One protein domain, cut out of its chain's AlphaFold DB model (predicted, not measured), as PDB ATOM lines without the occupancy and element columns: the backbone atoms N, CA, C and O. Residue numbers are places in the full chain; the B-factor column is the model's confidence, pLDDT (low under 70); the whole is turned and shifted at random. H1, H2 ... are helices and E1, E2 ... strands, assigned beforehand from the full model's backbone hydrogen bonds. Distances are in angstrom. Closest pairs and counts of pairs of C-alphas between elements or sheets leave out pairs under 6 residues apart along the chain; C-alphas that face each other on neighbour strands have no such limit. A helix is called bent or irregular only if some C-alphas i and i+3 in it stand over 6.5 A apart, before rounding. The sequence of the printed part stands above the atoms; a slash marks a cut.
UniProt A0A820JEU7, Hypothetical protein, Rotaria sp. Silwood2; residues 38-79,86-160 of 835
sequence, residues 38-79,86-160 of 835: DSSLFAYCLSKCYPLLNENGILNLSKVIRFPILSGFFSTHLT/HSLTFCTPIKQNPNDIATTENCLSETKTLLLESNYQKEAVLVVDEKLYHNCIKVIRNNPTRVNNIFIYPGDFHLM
ATOM      1  N   ASP A  38      10.137  -5.936  35.475       39.69
ATOM      2  CA  ASP A  38      10.907  -6.897  36.262       39.69
ATOM      3  C   ASP A  38      10.028  -7.736  37.184       39.69
ATOM      4  O   ASP A  38      10.278  -8.925  37.321       39.69
ATOM      5  N   SER A  39       8.963  -7.176  37.772       41.53
ATOM      6  CA  SER A  39       8.039  -7.944  38.620       41.53
ATOM      7  C   SER A  39       7.275  -8.998  37.811       41.53
ATOM      8  O   SER A  39       7.124 -10.135  38.258       41.53
ATOM      9  N   SER A  40       6.856  -8.656  36.589       41.56
ATOM     10  CA  SER A  40       6.197  -9.583  35.657       41.56
ATOM     11  C   SER A  40       7.167 -10.619  35.083       41.56
ATOM     12  O   SER A  40       6.817 -11.794  34.972       41.56
ATOM     13  N   LEU A  41       8.402 -10.220  34.761       41.94
ATOM     14  CA  LEU A  41       9.449 -11.121  34.274       41.94
ATOM     15  C   LEU A  41       9.943 -12.068  35.381       41.94
ATOM     16  O   LEU A  41      10.113 -13.262  35.145       41.94
ATOM     17  N   PHE A  42      10.095 -11.569  36.608       43.38
ATOM     18  CA  PHE A  42      10.408 -12.354  37.801       43.38
ATOM     19  C   PHE A  42       9.280 -13.337  38.118       43.38
ATOM     20  O   PHE A  42       9.564 -14.508  38.347       43.38
ATOM     21  N   ALA A  43       8.012 -12.918  38.034       42.62
ATOM     22  CA  ALA A  43       6.863 -13.813  38.165       42.62
ATOM     23  C   ALA A  43       6.818 -14.881  37.054       42.62
ATOM     24  O   ALA A  43       6.547 -16.047  37.342       42.62
ATOM     25  N   TYR A  44       7.146 -14.530  35.806       44.78
ATOM     26  CA  TYR A  44       7.273 -15.489  34.706       44.78
ATOM     27  C   TYR A  44       8.379 -16.519  34.986       44.78
ATOM     28  O   TYR A  44       8.112 -17.723  34.973       44.78
ATOM     29  N   CYS A  45       9.590 -16.071  35.328       42.41
ATOM     30  CA  CYS A  45      10.716 -16.936  35.678       42.41
ATOM     31  C   CYS A  45      10.411 -17.818  36.899       42.41
ATOM     32  O   CYS A  45      10.638 -19.026  36.849       42.41
ATOM     33  N   LEU A  46       9.805 -17.267  37.955       42.16
ATOM     34  CA  LEU A  46       9.314 -18.035  39.101       42.16
ATOM     35  C   LEU A  46       8.264 -19.066  38.692       42.16
ATOM     36  O   LEU A  46       8.357 -20.195  39.141       42.16
ATOM     37  N   SER A  47       7.306 -18.745  37.818       44.53
ATOM     38  CA  SER A  47       6.284 -19.713  37.383       44.53
ATOM     39  C   SER A  47       6.880 -20.914  36.636       44.53
ATOM     40  O   SER A  47       6.362 -22.027  36.730       44.53
ATOM     41  N   LYS A  48       8.004 -20.712  35.928       42.06
ATOM     42  CA  LYS A  48       8.778 -21.777  35.273       42.06
ATOM     43  C   LYS A  48       9.655 -22.548  36.263       42.06
ATOM     44  O   LYS A  48       9.750 -23.768  36.160       42.06
ATOM     45  N   CYS A  49      10.259 -21.856  37.228       37.97
ATOM     46  CA  CYS A  49      11.187 -22.433  38.203       37.97
ATOM     47  C   CYS A  49      10.535 -22.857  39.531       37.97
ATOM     48  O   CYS A  49      11.236 -23.350  40.409       37.97
ATOM     49  N   TYR A  50       9.219 -22.700  39.702       43.81
ATOM     50  CA  TYR A  50       8.513 -22.939  40.969       43.81
ATOM     51  C   TYR A  50       8.758 -24.340  41.562       43.81
ATOM     52  O   TYR A  50       9.056 -24.406  42.754       43.81
ATOM     53  N   PRO A  51       8.743 -25.449  40.784       43.47
ATOM     54  CA  PRO A  51       9.113 -26.764  41.315       43.47
ATOM     55  C   PRO A  51      10.557 -26.787  41.844       43.47
ATOM     56  O   PRO A  51      10.787 -27.154  42.993       43.47
ATOM     57  N   LEU A  52      11.507 -26.289  41.045       38.97
ATOM     58  CA  LEU A  52      12.944 -26.270  41.356       38.97
ATOM     59  C   LEU A  52      13.272 -25.417  42.594       38.97
ATOM     60  O   LEU A  52      14.156 -25.765  43.373       38.97
ATOM     61  N   LEU A  53      12.569 -24.301  42.792       39.56
ATOM     62  CA  LEU A  53      12.781 -23.390  43.923       39.56
ATOM     63  C   LEU A  53      12.111 -23.878  45.217       39.56
ATOM     64  O   LEU A  53      12.561 -23.525  46.309       39.56
ATOM     65  N   ASN A  54      11.066 -24.701  45.099       43.75
ATOM     66  CA  ASN A  54      10.390 -25.338  46.225       43.75
ATOM     67  C   ASN A  54      11.184 -26.546  46.757       43.75
ATOM     68  O   ASN A  54      11.389 -26.652  47.963       43.75
ATOM     69  N   GLU A  55      11.694 -27.418  45.877       43.38
ATOM     70  CA  GLU A  55      12.480 -28.602  46.280       43.38
ATOM     71  C   GLU A  55      13.796 -28.244  46.993       43.38
ATOM     72  O   GLU A  55      14.233 -28.971  47.880       43.38
ATOM     73  N   ASN A  56      14.397 -27.094  46.666       41.75
ATOM     74  CA  ASN A  56      15.618 -26.599  47.312       41.75
ATOM     75  C   ASN A  56      15.358 -25.734  48.567       41.75
ATOM     76  O   ASN A  56      16.295 -25.164  49.119       41.75
ATOM     77  N   GLY A  57      14.101 -25.573  49.008       43.03
ATOM     78  CA  GLY A  57      13.748 -24.780  50.198       43.03
ATOM     79  C   GLY A  57      14.010 -23.268  50.092       43.03
ATOM     80  O   GLY A  57      13.900 -22.554  51.088       43.03
ATOM     81  N   ILE A  58      14.339 -22.763  48.897       43.38
ATOM     82  CA  ILE A  58      14.705 -21.357  48.644       43.38
ATOM     83  C   ILE A  58      13.496 -20.427  48.846       43.38
ATOM     84  O   ILE A  58      13.641 -19.276  49.264       43.38
ATOM     85  N   LEU A  59      12.284 -20.925  48.584       39.78
ATOM     86  CA  LEU A  59      11.036 -20.213  48.849       39.78
ATOM     87  C   LEU A  59      10.485 -20.567  50.236       39.78
ATOM     88  O   LEU A  59       9.951 -21.651  50.455       39.78
ATOM     89  N   ASN A  60      10.549 -19.611  51.165       42.91
ATOM     90  CA  ASN A  60       9.907 -19.740  52.472       42.91
ATOM     91  C   ASN A  60       8.371 -19.703  52.316       42.91
ATOM     92  O   ASN A  60       7.772 -18.634  52.166       42.91
ATOM     93  N   LEU A  61       7.747 -20.885  52.381       41.03
ATOM     94  CA  LEU A  61       6.317 -21.132  52.141       41.03
ATOM     95  C   LEU A  61       5.349 -20.409  53.100       41.03
ATOM     96  O   LEU A  61       4.141 -20.441  52.876       41.03
ATOM     97  N   SER A  62       5.843 -19.700  54.123       40.41
ATOM     98  CA  SER A  62       5.016 -18.784  54.930       40.41
ATOM     99  C   SER A  62       4.409 -17.629  54.116       40.41
ATOM    100  O   SER A  62       3.421 -17.031  54.542       40.41
ATOM    101  N   LYS A  63       4.957 -17.317  52.931       39.19
ATOM    102  CA  LYS A  63       4.387 -16.338  51.992       39.19
ATOM    103  C   LYS A  63       3.620 -17.040  50.872       39.19
ATOM    104  O   LYS A  63       4.212 -17.643  49.982       39.19
ATOM    105  N   VAL A  64       2.294 -16.896  50.878       39.78
ATOM    106  CA  VAL A  64       1.406 -17.412  49.823       39.78
ATOM    107  C   VAL A  64       1.576 -16.589  48.541       39.78
ATOM    108  O   VAL A  64       0.934 -15.553  48.366       39.78
ATOM    109  N   ILE A  65       2.431 -17.053  47.628       38.91
ATOM    110  CA  ILE A  65       2.585 -16.458  46.294       38.91
ATOM    111  C   ILE A  65       1.413 -16.917  45.416       38.91
ATOM    112  O   ILE A  65       1.379 -18.055  44.946       38.91
ATOM    113  N   ARG A  66       0.436 -16.033  45.192       40.16
ATOM    114  CA  ARG A  66      -0.660 -16.277  44.246       40.16
ATOM    115  C   ARG A  66      -0.222 -15.893  42.836       40.16
ATOM    116  O   ARG A  66      -0.122 -14.711  42.526       40.16
ATOM    117  N   PHE A  67      -0.018 -16.885  41.975       37.81
ATOM    118  CA  PHE A  67       0.053 -16.652  40.533       37.81
ATOM    119  C   PHE A  67      -1.368 -16.617  39.957       37.81
ATOM    120  O   PHE A  67      -2.033 -17.658  39.973       37.81
ATOM    121  N   PRO A  68      -1.856 -15.482  39.424       42.31
ATOM    122  CA  PRO A  68      -2.989 -15.529  38.510       42.31
ATOM    123  C   PRO A  68      -2.601 -16.377  37.287       42.31
ATOM    124  O   PRO A  68      -1.477 -16.305  36.788       42.31
ATOM    125  N   ILE A  69      -3.518 -17.218  36.807       40.78
ATOM    126  CA  ILE A  69      -3.261 -18.118  35.672       40.78
ATOM    127  C   ILE A  69      -3.650 -17.371  34.389       40.78
ATOM    128  O   ILE A  69      -4.766 -17.485  33.893       40.78
ATOM    129  N   LEU A  70      -2.727 -16.526  33.923       52.88
ATOM    130  CA  LEU A  70      -3.021 -15.321  33.129       52.88
ATOM    131  C   LEU A  70      -3.422 -15.509  31.654       52.88
ATOM    132  O   LEU A  70      -3.800 -14.518  31.032       52.88
ATOM    133  N   SER A  71      -3.361 -16.708  31.058       43.56
ATOM    134  CA  SER A  71      -3.704 -16.850  29.631       43.56
ATOM    135  C   SER A  71      -4.344 -18.177  29.222       43.56
ATOM    136  O   SER A  71      -4.146 -19.231  29.835       43.56
ATOM    137  N   GLY A  72      -5.076 -18.123  28.102       40.22
ATOM    138  CA  GLY A  72      -5.626 -19.290  27.409       40.22
ATOM    139  C   GLY A  72      -4.566 -20.238  26.834       40.22
ATOM    140  O   GLY A  72      -4.885 -21.381  26.521       40.22
ATOM    141  N   PHE A  73      -3.304 -19.804  26.734       38.88
ATOM    142  CA  PHE A  73      -2.177 -20.670  26.387       38.88
ATOM    143  C   PHE A  73      -1.704 -21.455  27.619       38.88
ATOM    144  O   PHE A  73      -1.534 -22.673  27.546       38.88
ATOM    145  N   PHE A  74      -1.586 -20.802  28.781       40.91
ATOM    146  CA  PHE A  74      -1.236 -21.465  30.046       40.91
ATOM    147  C   PHE A  74      -2.345 -22.397  30.564       40.91
ATOM    148  O   PHE A  74      -2.044 -23.467  31.095       40.91
ATOM    149  N   SER A  75      -3.625 -22.070  30.349       41.72
ATOM    150  CA  SER A  75      -4.749 -22.921  30.779       41.72
ATOM    151  C   SER A  75      -4.803 -24.286  30.068       41.72
ATOM    152  O   SER A  75      -5.397 -25.232  30.597       41.72
ATOM    153  N   THR A  76      -4.122 -24.447  28.922       37.66
ATOM    154  CA  THR A  76      -3.934 -25.753  28.256       37.66
ATOM    155  C   THR A  76      -3.165 -26.760  29.114       37.66
ATOM    156  O   THR A  76      -3.338 -27.962  28.937       37.66
ATOM    157  N   HIS A  77      -2.327 -26.287  30.044       42.50
ATOM    158  CA  HIS A  77      -1.488 -27.129  30.899       42.50
ATOM    159  C   HIS A  77      -2.158 -27.514  32.230       42.50
ATOM    160  O   HIS A  77      -1.624 -28.360  32.949       42.50
ATOM    161  N   LEU A  78      -3.329 -26.948  32.550       41.97
ATOM    162  CA  LEU A  78      -4.153 -27.406  33.669       41.97
ATOM    163  C   LEU A  78      -4.889 -28.699  33.305       41.97
ATOM    164  O   LEU A  78      -5.565 -28.779  32.277       41.97
ATOM    165  N   THR A  79      -4.809 -29.693  34.189       43.38
ATOM    166  CA  THR A  79      -5.588 -30.930  34.089       43.38
ATOM    167  C   THR A  79      -7.087 -30.631  34.120       43.38
ATOM    168  O   THR A  79      -7.552 -29.774  34.871       43.38
ATOM    169  N   HIS A  86     -17.198 -22.989  33.680       61.94
ATOM    170  CA  HIS A  86     -16.907 -21.702  33.047       61.94
ATOM    171  C   HIS A  86     -18.217 -21.042  32.594       61.94
ATOM    172  O   HIS A  86     -18.866 -21.535  31.673       61.94
ATOM    173  N   SER A  87     -18.587 -19.914  33.201       63.62
ATOM    174  CA  SER A  87     -19.630 -19.022  32.682       63.62
ATOM    175  C   SER A  87     -19.028 -18.064  31.652       63.62
ATOM    176  O   SER A  87     -18.138 -17.283  31.993       63.62
ATOM    177  N   LEU A  88     -19.504 -18.105  30.405       75.69
ATOM    178  CA  LEU A  88     -19.111 -17.144  29.374       75.69
ATOM    179  C   LEU A  88     -20.088 -15.961  29.370       75.69
ATOM    180  O   LEU A  88     -21.249 -16.121  28.998       75.69
ATOM    181  N   THR A  89     -19.593 -14.785  29.746       74.50
ATOM    182  CA  THR A  89     -20.328 -13.514  29.694       74.50
ATOM    183  C   THR A  89     -19.719 -12.629  28.611       74.50
ATOM    184  O   THR A  89     -18.496 -12.562  28.485       74.50
ATOM    185  N   PHE A  90     -20.560 -11.945  27.838       78.62
ATOM    186  CA  PHE A  90     -20.137 -10.978  26.824       78.62
ATOM    187  C   PHE A  90     -20.397  -9.556  27.335       78.62
ATOM    188  O   PHE A  90     -21.504  -9.272  27.790       78.62
ATOM    189  N   CYS A  91     -19.401  -8.671  27.248       76.75
ATOM    190  CA  CYS A  91     -19.589  -7.237  27.485       76.75
ATOM    191  C   CYS A  91     -20.307  -6.578  26.295       76.75
ATOM    192  O   CYS A  91     -20.335  -7.125  25.185       76.75
ATOM    193  N   THR A  92     -20.860  -5.387  26.505       80.38
ATOM    194  CA  THR A  92     -21.615  -4.665  25.476       80.38
ATOM    195  C   THR A  92     -20.675  -4.129  24.383       80.38
ATOM    196  O   THR A  92     -19.642  -3.542  24.705       80.38
ATOM    197  N   PRO A  93     -20.984  -4.267  23.076       84.38
ATOM    198  CA  PRO A  93     -20.159  -3.671  22.023       84.38
ATOM    199  C   PRO A  93     -20.185  -2.131  22.057       84.38
ATOM    200  O   PRO A  93     -21.143  -1.499  21.608       84.38
ATOM    201  N   ILE A  94     -19.114  -1.510  22.561       85.06
ATOM    202  CA  ILE A  94     -18.991  -0.047  22.641       85.06
ATOM    203  C   ILE A  94     -18.594   0.534  21.274       85.06
ATOM    204  O   ILE A  94     -17.526   0.241  20.739       85.06
ATOM    205  N   LYS A  95     -19.426   1.426  20.721       90.38
ATOM    206  CA  LYS A  95     -19.168   2.135  19.450       90.38
ATOM    207  C   LYS A  95     -18.298   3.392  19.654       90.38
ATOM    208  O   LYS A  95     -18.712   4.500  19.324       90.38
ATOM    209  N   GLN A  96     -17.111   3.217  20.230       92.00
ATOM    210  CA  GLN A  96     -16.115   4.273  20.475       92.00
ATOM    211  C   GLN A  96     -14.738   3.836  19.944       92.00
ATOM    212  O   GLN A  96     -14.515   2.655  19.678       92.00
ATOM    213  N   ASN A  97     -13.802   4.774  19.776       91.38
ATOM    214  CA  ASN A  97     -12.440   4.447  19.360       91.38
ATOM    215  C   ASN A  97     -11.702   3.736  20.516       91.38
ATOM    216  O   ASN A  97     -11.544   4.338  21.582       91.38
ATOM    217  N   PRO A  98     -11.211   2.492  20.345       86.44
ATOM    218  CA  PRO A  98     -10.530   1.758  21.416       86.44
ATOM    219  C   PRO A  98      -9.210   2.415  21.845       86.44
ATOM    220  O   PRO A  98      -8.710   2.149  22.931       86.44
ATOM    221  N   ASN A  99      -8.643   3.294  21.014       88.44
ATOM    222  CA  ASN A  99      -7.418   4.024  21.331       88.44
ATOM    223  C   ASN A  99      -7.632   5.183  22.324       88.44
ATOM    224  O   ASN A  99      -6.642   5.719  22.823       88.44
ATOM    225  N   ASP A 100      -8.877   5.570  22.613       94.94
ATOM    226  CA  ASP A 100      -9.166   6.699  23.495       94.94
ATOM    227  C   ASP A 100      -9.116   6.269  24.970       94.94
ATOM    228  O   ASP A 100      -9.599   5.200  25.365       94.94
ATOM    229  N   ILE A 101      -8.553   7.134  25.818       94.44
ATOM    230  CA  ILE A 101      -8.429   6.870  27.261       94.44
ATOM    231  C   ILE A 101      -9.819   6.776  27.915       94.44
ATOM    232  O   ILE A 101     -10.038   5.894  28.739       94.44
ATOM    233  N   ALA A 102     -10.782   7.600  27.480       94.31
ATOM    234  CA  ALA A 102     -12.165   7.550  27.958       94.31
ATOM    235  C   ALA A 102     -12.855   6.211  27.626       94.31
ATOM    236  O   ALA A 102     -13.466   5.605  28.502       94.31
ATOM    237  N   THR A 103     -12.694   5.693  26.401       94.25
ATOM    238  CA  THR A 103     -13.175   4.351  26.024       94.25
ATOM    239  C   THR A 103     -12.540   3.275  26.900       94.25
ATOM    240  O   THR A 103     -13.218   2.357  27.355       94.25
ATOM    241  N   THR A 104     -11.244   3.409  27.192       94.19
ATOM    242  CA  THR A 104     -10.517   2.469  28.056       94.19
ATOM    243  C   THR A 104     -11.057   2.489  29.495       94.19
ATOM    244  O   THR A 104     -11.254   1.431  30.091       94.19
ATOM    245  N   GLU A 105     -11.360   3.668  30.047       93.50
ATOM    246  CA  GLU A 105     -11.969   3.819  31.376       93.50
ATOM    247  C   GLU A 105     -13.423   3.318  31.433       93.50
ATOM    248  O   GLU A 105     -13.820   2.708  32.432       93.50
ATOM    249  N   ASN A 106     -14.193   3.493  30.353       92.25
ATOM    250  CA  ASN A 106     -15.532   2.915  30.204       92.25
ATOM    251  C   ASN A 106     -15.467   1.379  30.227       92.25
ATOM    252  O   ASN A 106     -16.114   0.762  31.072       92.25
ATOM    253  N   CYS A 107     -14.623   0.764  29.386       91.94
ATOM    254  CA  CYS A 107     -14.412  -0.688  29.357       91.94
ATOM    255  C   CYS A 107     -13.986  -1.247  30.723       91.94
ATOM    256  O   CYS A 107     -14.475  -2.294  31.150       91.94
ATOM    257  N   LEU A 108     -13.079  -0.559  31.421       92.56
ATOM    258  CA  LEU A 108     -12.608  -0.959  32.749       92.56
ATOM    259  C   LEU A 108     -13.701  -0.845  33.822       92.56
ATOM    260  O   LEU A 108     -13.803  -1.723  34.680       92.56
ATOM    261  N   SER A 109     -14.538   0.193  33.749       91.81
ATOM    262  CA  SER A 109     -15.684   0.366  34.649       91.81
ATOM    263  C   SER A 109     -16.756  -0.705  34.399       91.81
ATOM    264  O   SER A 109     -17.169  -1.366  35.344       91.81
ATOM    265  N   GLU A 110     -17.137  -0.962  33.139       90.06
ATOM    266  CA  GLU A 110     -18.082  -2.036  32.782       90.06
ATOM    267  C   GLU A 110     -17.542  -3.412  33.210       90.06
ATOM    268  O   GLU A 110     -18.267  -4.193  33.821       90.06
ATOM    269  N   THR A 111     -16.247  -3.684  33.001       89.25
ATOM    270  CA  THR A 111     -15.593  -4.926  33.460       89.25
ATOM    271  C   THR A 111     -15.686  -5.092  34.980       89.25
ATOM    272  O   THR A 111     -15.996  -6.185  35.461       89.25
ATOM    273  N   LYS A 112     -15.453  -4.022  35.754       90.94
ATOM    274  CA  LYS A 112     -15.587  -4.041  37.216       90.94
ATOM    275  C   LYS A 112     -17.026  -4.323  37.648       90.94
ATOM    276  O   LYS A 112     -17.238  -5.217  38.466       90.94
ATOM    277  N   THR A 113     -18.003  -3.616  37.088       90.31
ATOM    278  CA  THR A 113     -19.410  -3.809  37.458       90.31
ATOM    279  C   THR A 113     -19.914  -5.202  37.072       90.31
ATOM    280  O   THR A 113     -20.566  -5.868  37.876       90.31
ATOM    281  N   LEU A 114     -19.543  -5.700  35.886       87.38
ATOM    282  CA  LEU A 114     -19.939  -7.025  35.406       87.38
ATOM    283  C   LEU A 114     -19.283  -8.185  36.165       87.38
ATOM    284  O   LEU A 114     -19.957  -9.193  36.386       87.38
ATOM    285  N   LEU A 115     -18.008  -8.090  36.562       86.69
ATOM    286  CA  LEU A 115     -17.276  -9.218  37.169       86.69
ATOM    287  C   LEU A 115     -17.125  -9.141  38.693       86.69
ATOM    288  O   LEU A 115     -17.121 -10.185  39.343       86.69
ATOM    289  N   LEU A 116     -16.968  -7.940  39.257       87.44
ATOM    290  CA  LEU A 116     -16.597  -7.743  40.663       87.44
ATOM    291  C   LEU A 116     -17.787  -7.296  41.518       87.44
ATOM    292  O   LEU A 116     -18.078  -7.906  42.545       87.44
ATOM    293  N   GLU A 117     -18.503  -6.254  41.097       88.19
ATOM    294  CA  GLU A 117     -19.613  -5.674  41.879       88.19
ATOM    295  C   GLU A 117     -20.865  -6.572  41.847       88.19
ATOM    296  O   GLU A 117     -21.630  -6.633  42.808       88.19
ATOM    297  N   SER A 118     -20.997  -7.370  40.787       84.25
ATOM    298  CA  SER A 118     -21.919  -8.505  40.656       84.25
ATOM    299  C   SER A 118     -21.641  -9.679  41.612       84.25
ATOM    300  O   SER A 118     -22.446 -10.606  41.683       84.25
ATOM    301  N   ASN A 119     -20.515  -9.666  42.337       79.19
ATOM    302  CA  ASN A 119     -19.997 -10.760  43.169       79.19
ATOM    303  C   ASN A 119     -19.677 -12.080  42.426       79.19
ATOM    304  O   ASN A 119     -19.451 -13.098  43.084       79.19
ATOM    305  N   TYR A 120     -19.581 -12.093  41.087       78.50
ATOM    306  CA  TYR A 120     -19.118 -13.288  40.359       78.50
ATOM    307  C   TYR A 120     -17.645 -13.624  40.655       78.50
ATOM    308  O   TYR A 120     -17.280 -14.799  40.729       78.50
ATOM    309  N   GLN A 121     -16.789 -12.612  40.823       83.75
ATOM    310  CA  GLN A 121     -15.359 -12.751  41.111       83.75
ATOM    311  C   GLN A 121     -14.906 -11.707  42.147       83.75
ATOM    312  O   GLN A 121     -15.497 -10.641  42.276       83.75
ATOM    313  N   LYS A 122     -13.841 -12.002  42.907       87.00
ATOM    314  CA  LYS A 122     -13.235 -11.044  43.867       87.00
ATOM    315  C   LYS A 122     -12.098 -10.217  43.264       87.00
ATOM    316  O   LYS A 122     -11.788  -9.131  43.751       87.00
ATOM    317  N   GLU A 123     -11.477 -10.779  42.236       87.81
ATOM    318  CA  GLU A 123     -10.305 -10.310  41.506       87.81
ATOM    319  C   GLU A 123     -10.549 -10.684  40.036       87.81
ATOM    320  O   GLU A 123     -11.016 -11.793  39.772       87.81
ATOM    321  N   ALA A 124     -10.258  -9.785  39.095       88.06
ATOM    322  CA  ALA A 124     -10.444 -10.016  37.661       88.06
ATOM    323  C   ALA A 124      -9.120  -9.829  36.908       88.06
ATOM    324  O   ALA A 124      -8.289  -9.006  37.290       88.06
ATOM    325  N   VAL A 125      -8.934 -10.577  35.820       88.38
ATOM    326  CA  VAL A 125      -7.790 -10.439  34.906       88.38
ATOM    327  C   VAL A 125      -8.289  -9.871  33.584       88.38
ATOM    328  O   VAL A 125      -9.132 -10.488  32.935       88.38
ATOM    329  N   LEU A 126      -7.741  -8.732  33.162       89.62
ATOM    330  CA  LEU A 126      -8.020  -8.135  31.859       89.62
ATOM    331  C   LEU A 126      -6.794  -8.273  30.946       89.62
ATOM    332  O   LEU A 126      -5.762  -7.640  31.171       89.62
ATOM    333  N   VAL A 127      -6.921  -9.100  29.907       91.44
ATOM    334  CA  VAL A 127      -5.878  -9.318  28.892       91.44
ATOM    335  C   VAL A 127      -6.121  -8.388  27.705       91.44
ATOM    336  O   VAL A 127      -7.205  -8.409  27.125       91.44
ATOM    337  N   VAL A 128      -5.126  -7.577  27.336       91.38
ATOM    338  CA  VAL A 128      -5.280  -6.499  26.338       91.38
ATOM    339  C   VAL A 128      -4.113  -6.404  25.347       91.38
ATOM    340  O   VAL A 128      -3.029  -6.940  25.571       91.38
ATOM    341  N   ASP A 129      -4.345  -5.706  24.234       91.50
ATOM    342  CA  ASP A 129      -3.316  -5.306  23.263       91.50
ATOM    343  C   ASP A 129      -2.223  -4.420  23.907       91.50
ATOM    344  O   ASP A 129      -2.509  -3.726  24.875       91.50
ATOM    345  N   GLU A 130      -0.998  -4.384  23.370       87.25
ATOM    346  CA  GLU A 130       0.103  -3.512  23.833       87.25
ATOM    347  C   GLU A 130      -0.319  -2.037  23.957       87.25
ATOM    348  O   GLU A 130      -0.070  -1.391  24.978       87.25
ATOM    349  N   LYS A 131      -1.037  -1.496  22.965       90.06
ATOM    350  CA  LYS A 131      -1.482  -0.096  23.001       90.06
ATOM    351  C   LYS A 131      -2.599   0.125  24.025       90.06
ATOM    352  O   LYS A 131      -2.609   1.136  24.731       90.06
ATOM    353  N   LEU A 132      -3.503  -0.846  24.152       92.75
ATOM    354  CA  LEU A 132      -4.555  -0.844  25.170       92.75
ATOM    355  C   LEU A 132      -3.983  -1.009  26.583       92.75
ATOM    356  O   LEU A 132      -4.485  -0.372  27.502       92.75
ATOM    357  N   TYR A 133      -2.910  -1.783  26.759       93.56
ATOM    358  CA  TYR A 133      -2.188  -1.945  28.020       93.56
ATOM    359  C   TYR A 133      -1.656  -0.599  28.515       93.56
ATOM    360  O   TYR A 133      -1.909  -0.219  29.657       93.56
ATOM    361  N   HIS A 134      -1.008   0.183  27.648       91.94
ATOM    362  CA  HIS A 134      -0.532   1.516  28.019       91.94
ATOM    363  C   HIS A 134      -1.670   2.481  28.391       91.94
ATOM    364  O   HIS A 134      -1.533   3.219  29.369       91.94
ATOM    365  N   ASN A 135      -2.808   2.456  27.687       95.19
ATOM    366  CA  ASN A 135      -3.989   3.231  28.088       95.19
ATOM    367  C   ASN A 135      -4.560   2.757  29.433       95.19
ATOM    368  O   ASN A 135      -4.846   3.572  30.305       95.19
ATOM    369  N   CYS A 136      -4.673   1.445  29.634       94.31
ATOM    370  CA  CYS A 136      -5.164   0.841  30.866       94.31
ATOM    371  C   CYS A 136      -4.299   1.215  32.080       94.31
ATOM    372  O   CYS A 136      -4.826   1.581  33.129       94.31
ATOM    373  N   ILE A 137      -2.971   1.189  31.930       93.88
ATOM    374  CA  ILE A 137      -2.027   1.609  32.973       93.88
ATOM    375  C   ILE A 137      -2.135   3.119  33.253       93.88
ATOM    376  O   ILE A 137      -2.038   3.515  34.413       93.88
ATOM    377  N   LYS A 138      -2.403   3.965  32.244       95.25
ATOM    378  CA  LYS A 138      -2.723   5.392  32.466       95.25
ATOM    379  C   LYS A 138      -4.017   5.559  33.277       95.25
ATOM    380  O   LYS A 138      -4.014   6.305  34.249       95.25
ATOM    381  N   VAL A 139      -5.086   4.827  32.945       94.88
ATOM    382  CA  VAL A 139      -6.353   4.857  33.707       94.88
ATOM    383  C   VAL A 139      -6.147   4.386  35.153       94.88
ATOM    384  O   VAL A 139      -6.602   5.066  36.069       94.88
ATOM    385  N   ILE A 140      -5.409   3.291  35.388       92.19
ATOM    386  CA  ILE A 140      -5.068   2.827  36.748       92.19
ATOM    387  C   ILE A 140      -4.281   3.884  37.528       92.19
ATOM    388  O   ILE A 140      -4.593   4.130  38.690       92.19
ATOM    389  N   ARG A 141      -3.266   4.508  36.917       92.94
ATOM    390  CA  ARG A 141      -2.431   5.515  37.596       92.94
ATOM    391  C   ARG A 141      -3.217   6.776  37.955       92.94
ATOM    392  O   ARG A 141      -2.969   7.344  39.012       92.94
ATOM    393  N   ASN A 142      -4.179   7.169  37.120       94.75
ATOM    394  CA  ASN A 142      -5.026   8.335  37.368       94.75
ATOM    395  C   ASN A 142      -6.157   8.039  38.373       94.75
ATOM    396  O   ASN A 142      -6.456   8.883  39.211       94.75
ATOM    397  N   ASN A 143      -6.770   6.849  38.311       92.81
ATOM    398  CA  ASN A 143      -7.971   6.480  39.075       92.81
ATOM    399  C   ASN A 143      -7.811   5.142  39.847       92.81
ATOM    400  O   ASN A 143      -8.631   4.232  39.677       92.81
ATOM    401  N   PRO A 144      -6.801   4.978  40.729       88.00
ATOM    402  CA  PRO A 144      -6.436   3.674  41.307       88.00
ATOM    403  C   PRO A 144      -7.526   3.035  42.183       88.00
ATOM    404  O   PRO A 144      -7.623   1.812  42.263       88.00
ATOM    405  N   THR A 145      -8.385   3.837  42.816       88.12
ATOM    406  CA  THR A 145      -9.547   3.356  43.586       88.12
ATOM    407  C   THR A 145     -10.687   2.861  42.694       88.12
ATOM    408  O   THR A 145     -11.439   1.970  43.092       88.12
ATOM    409  N   ARG A 146     -10.819   3.403  41.475       81.69
ATOM    410  CA  ARG A 146     -11.886   3.043  40.529       81.69
ATOM    411  C   ARG A 146     -11.683   1.637  39.971       81.69
ATOM    412  O   ARG A 146     -12.661   0.916  39.828       81.69
ATOM    413  N   VAL A 147     -10.435   1.237  39.737       84.62
ATOM    414  CA  VAL A 147     -10.029  -0.023  39.079       84.62
ATOM    415  C   VAL A 147      -9.284  -0.993  40.009       84.62
ATOM    416  O   VAL A 147      -8.506  -1.837  39.569       84.62
ATOM    417  N   ASN A 148      -9.549  -0.910  41.315       86.94
ATOM    418  CA  ASN A 148      -9.046  -1.885  42.279       86.94
ATOM    419  C   ASN A 148      -9.507  -3.321  41.948       86.94
ATOM    420  O   ASN A 148     -10.588  -3.541  41.405       86.94
ATOM    421  N   ASN A 149      -8.668  -4.298  42.299       89.19
ATOM    422  CA  ASN A 149      -8.853  -5.735  42.055       89.19
ATOM    423  C   ASN A 149      -8.927  -6.162  40.568       89.19
ATOM    424  O   ASN A 149      -9.203  -7.332  40.296       89.19
ATOM    425  N   ILE A 150      -8.635  -5.269  39.612       91.12
ATOM    426  CA  ILE A 150      -8.401  -5.630  38.206       91.12
ATOM    427  C   ILE A 150      -6.891  -5.716  37.948       91.12
ATOM    428  O   ILE A 150      -6.174  -4.719  37.999       91.12
ATOM    429  N   PHE A 151      -6.414  -6.917  37.629       90.19
ATOM    430  CA  PHE A 151      -5.054  -7.169  37.163       90.19
ATOM    431  C   PHE A 151      -5.012  -7.060  35.641       90.19
ATOM    432  O   PHE A 151      -5.695  -7.808  34.943       90.19
ATOM    433  N   ILE A 152      -4.208  -6.138  35.115       91.00
ATOM    434  CA  ILE A 152      -4.123  -5.892  33.672       91.00
ATOM    435  C   ILE A 152      -2.852  -6.528  33.118       91.00
ATOM    436  O   ILE A 152      -1.771  -6.366  33.679       91.00
ATOM    437  N   TYR A 153      -3.000  -7.268  32.022       88.50
ATOM    438  CA  TYR A 153      -1.958  -8.103  31.438       88.50
ATOM    439  C   TYR A 153      -1.837  -7.830  29.929       88.50
ATOM    440  O   TYR A 153      -2.855  -7.857  29.229       88.50
ATOM    441  N   PRO A 154      -0.632  -7.563  29.392       87.56
ATOM    442  CA  PRO A 154      -0.440  -7.489  27.951       87.56
ATOM    443  C   PRO A 154      -0.537  -8.906  27.371       87.56
ATOM    444  O   PRO A 154       0.107  -9.825  27.872       87.56
ATOM    445  N   GLY A 155      -1.340  -9.098  26.324       87.31
ATOM    446  CA  GLY A 155      -1.564 -10.423  25.741       87.31
ATOM    447  C   GLY A 155      -0.268 -11.105  25.291       87.31
ATOM    448  O   GLY A 155       0.630 -10.441  24.776       87.31
ATOM    449  N   ASP A 156      -0.193 -12.435  25.443       82.56
ATOM    450  CA  ASP A 156       1.019 -13.260  25.257       82.56
ATOM    451  C   ASP A 156       1.846 -12.926  24.000       82.56
ATOM    452  O   ASP A 156       3.075 -12.949  24.040       82.56
ATOM    453  N   PHE A 157       1.185 -12.598  22.883       86.94
ATOM    454  CA  PHE A 157       1.828 -12.160  21.638       86.94
ATOM    455  C   PHE A 157       2.698 -10.911  21.839       86.94
ATOM    456  O   PHE A 157       3.857 -10.888  21.427       86.94
ATOM    457  N   HIS A 158       2.150  -9.893  22.501       87.94
ATOM    458  CA  HIS A 158       2.832  -8.635  22.782       87.94
ATOM    459  C   HIS A 158       3.886  -8.802  23.863       87.94
ATOM    460  O   HIS A 158       5.000  -8.330  23.679       87.94
ATOM    461  N   LEU A 159       3.595  -9.560  24.925       85.44
ATOM    462  CA  LEU A 159       4.606  -9.884  25.932       85.44
ATOM    463  C   LEU A 159       5.820 -10.574  25.286       85.44
ATOM    464  O   LEU A 159       6.949 -10.143  25.501       85.44
ATOM    465  N   MET A 160       5.599 -11.568  24.415       84.50
ATOM    466  CA  MET A 160       6.678 -12.243  23.683       84.50
ATOM    467  C   MET A 160       7.387 -11.310  22.686       84.50
ATOM    468  O   MET A 160       8.607 -11.385  22.561       84.50
TER     469      MET A 160
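What this domain is: This is residues 38 to 79 and 86 to 160 of the 835 residues of the protein "Hypothetical protein" of Rotaria sp. Silwood2 (UniProt A0A820JEU7). A small wall of two parallel strands, E1 and E2, has helices H3 and H4 packed over one face, crossing at about a right angle, while a loose arm beyond the other face holds H1 and H2, which are apart from each other and from the rest of the named elements. H5 is a short helix just past the end of E2, and residues 51 to 57 stick out at the far end of the arm. The printed part has 117 residues, with five named helices and two named strands in the order H1 H2 H3 E1 H4 E2 H5, and is mostly helix. It is only just loose, close to compact, with a radius of gyration of the C-alphas of 16.4 A, and elongated, spanning 52 by 29 by 28 A.

How they stand to each other: Start at the sheet, where E1, residues 124 to 128, and E2, residues 150 to 154, are parallel at 26 degrees. Look there for N 126 and O 151, 2.9 A apart, and N 151 and O 124, 2.8 A apart, both within hydrogen-bond range. E1, H4 and E2 form a strand-helix-strand unit, two parallel neighbour strands with a helix between them in the chain, and its crossover is right-handed. H4, residues 130 to 142, comes closest to E2 at the C-alphas of Glu 130 and Pro 154, 5.8 A apart. H3, residues 101 to 117, touches H4 with residues 101 to 108 alone, closest at the C-alphas of Ile 101 and Asn 135, 5.8 A apart. Their lines are about perpendicular, at 76 degrees. The closest C-alphas of H3 and E1 are those of Leu 115 and Ala 124, 6.9 A apart. H5, residues 156 to 160, is close to but not clearly touching H4. H1, residues 38 to 55, and H2, residues 74 to 77, are apart from E1 and E2. Every O i to N i+4 pair is within hydrogen-bond range in H4 and H5, against 12 of 14 in H1 and 12 of 13 in H3; H2 is too short for such a pair.

Where its parts are: Find C-alpha 124 at (-10.444, -10.016, 37.661); from there E1 runs 12.9 A, and its neighbour strand E2 runs 13.1 A. H4 is 18.7 A long and H3 22.3 A; H3 is only just irregular, with C-alphas 114 and 117 6.6 A apart. H1 begins at C-alpha 38, (10.907, -6.897, 36.262), and is 24.0 A long. It is irregular, with C-alphas 48 and 51 7.8 A apart and a kink of 69 degrees near residue 49. H2 is 5.7 A long; H5, 6.0 A long, ends at C-alpha 160, (6.678, -12.243, 23.683).

The domain as a whole: The two C-alphas farthest apart are those of Asn 56 and Lys 95, 53.0 A. Residues 80 to 85 are not printed, and C-alphas 79 and 86 are 14.6 A apart across this cut. The link from H1 to H2, 18 residues, is long. The mean pLDDT of the printed part is 71.4; look for values under 70 at residues 38 to 79 and 86 to 87.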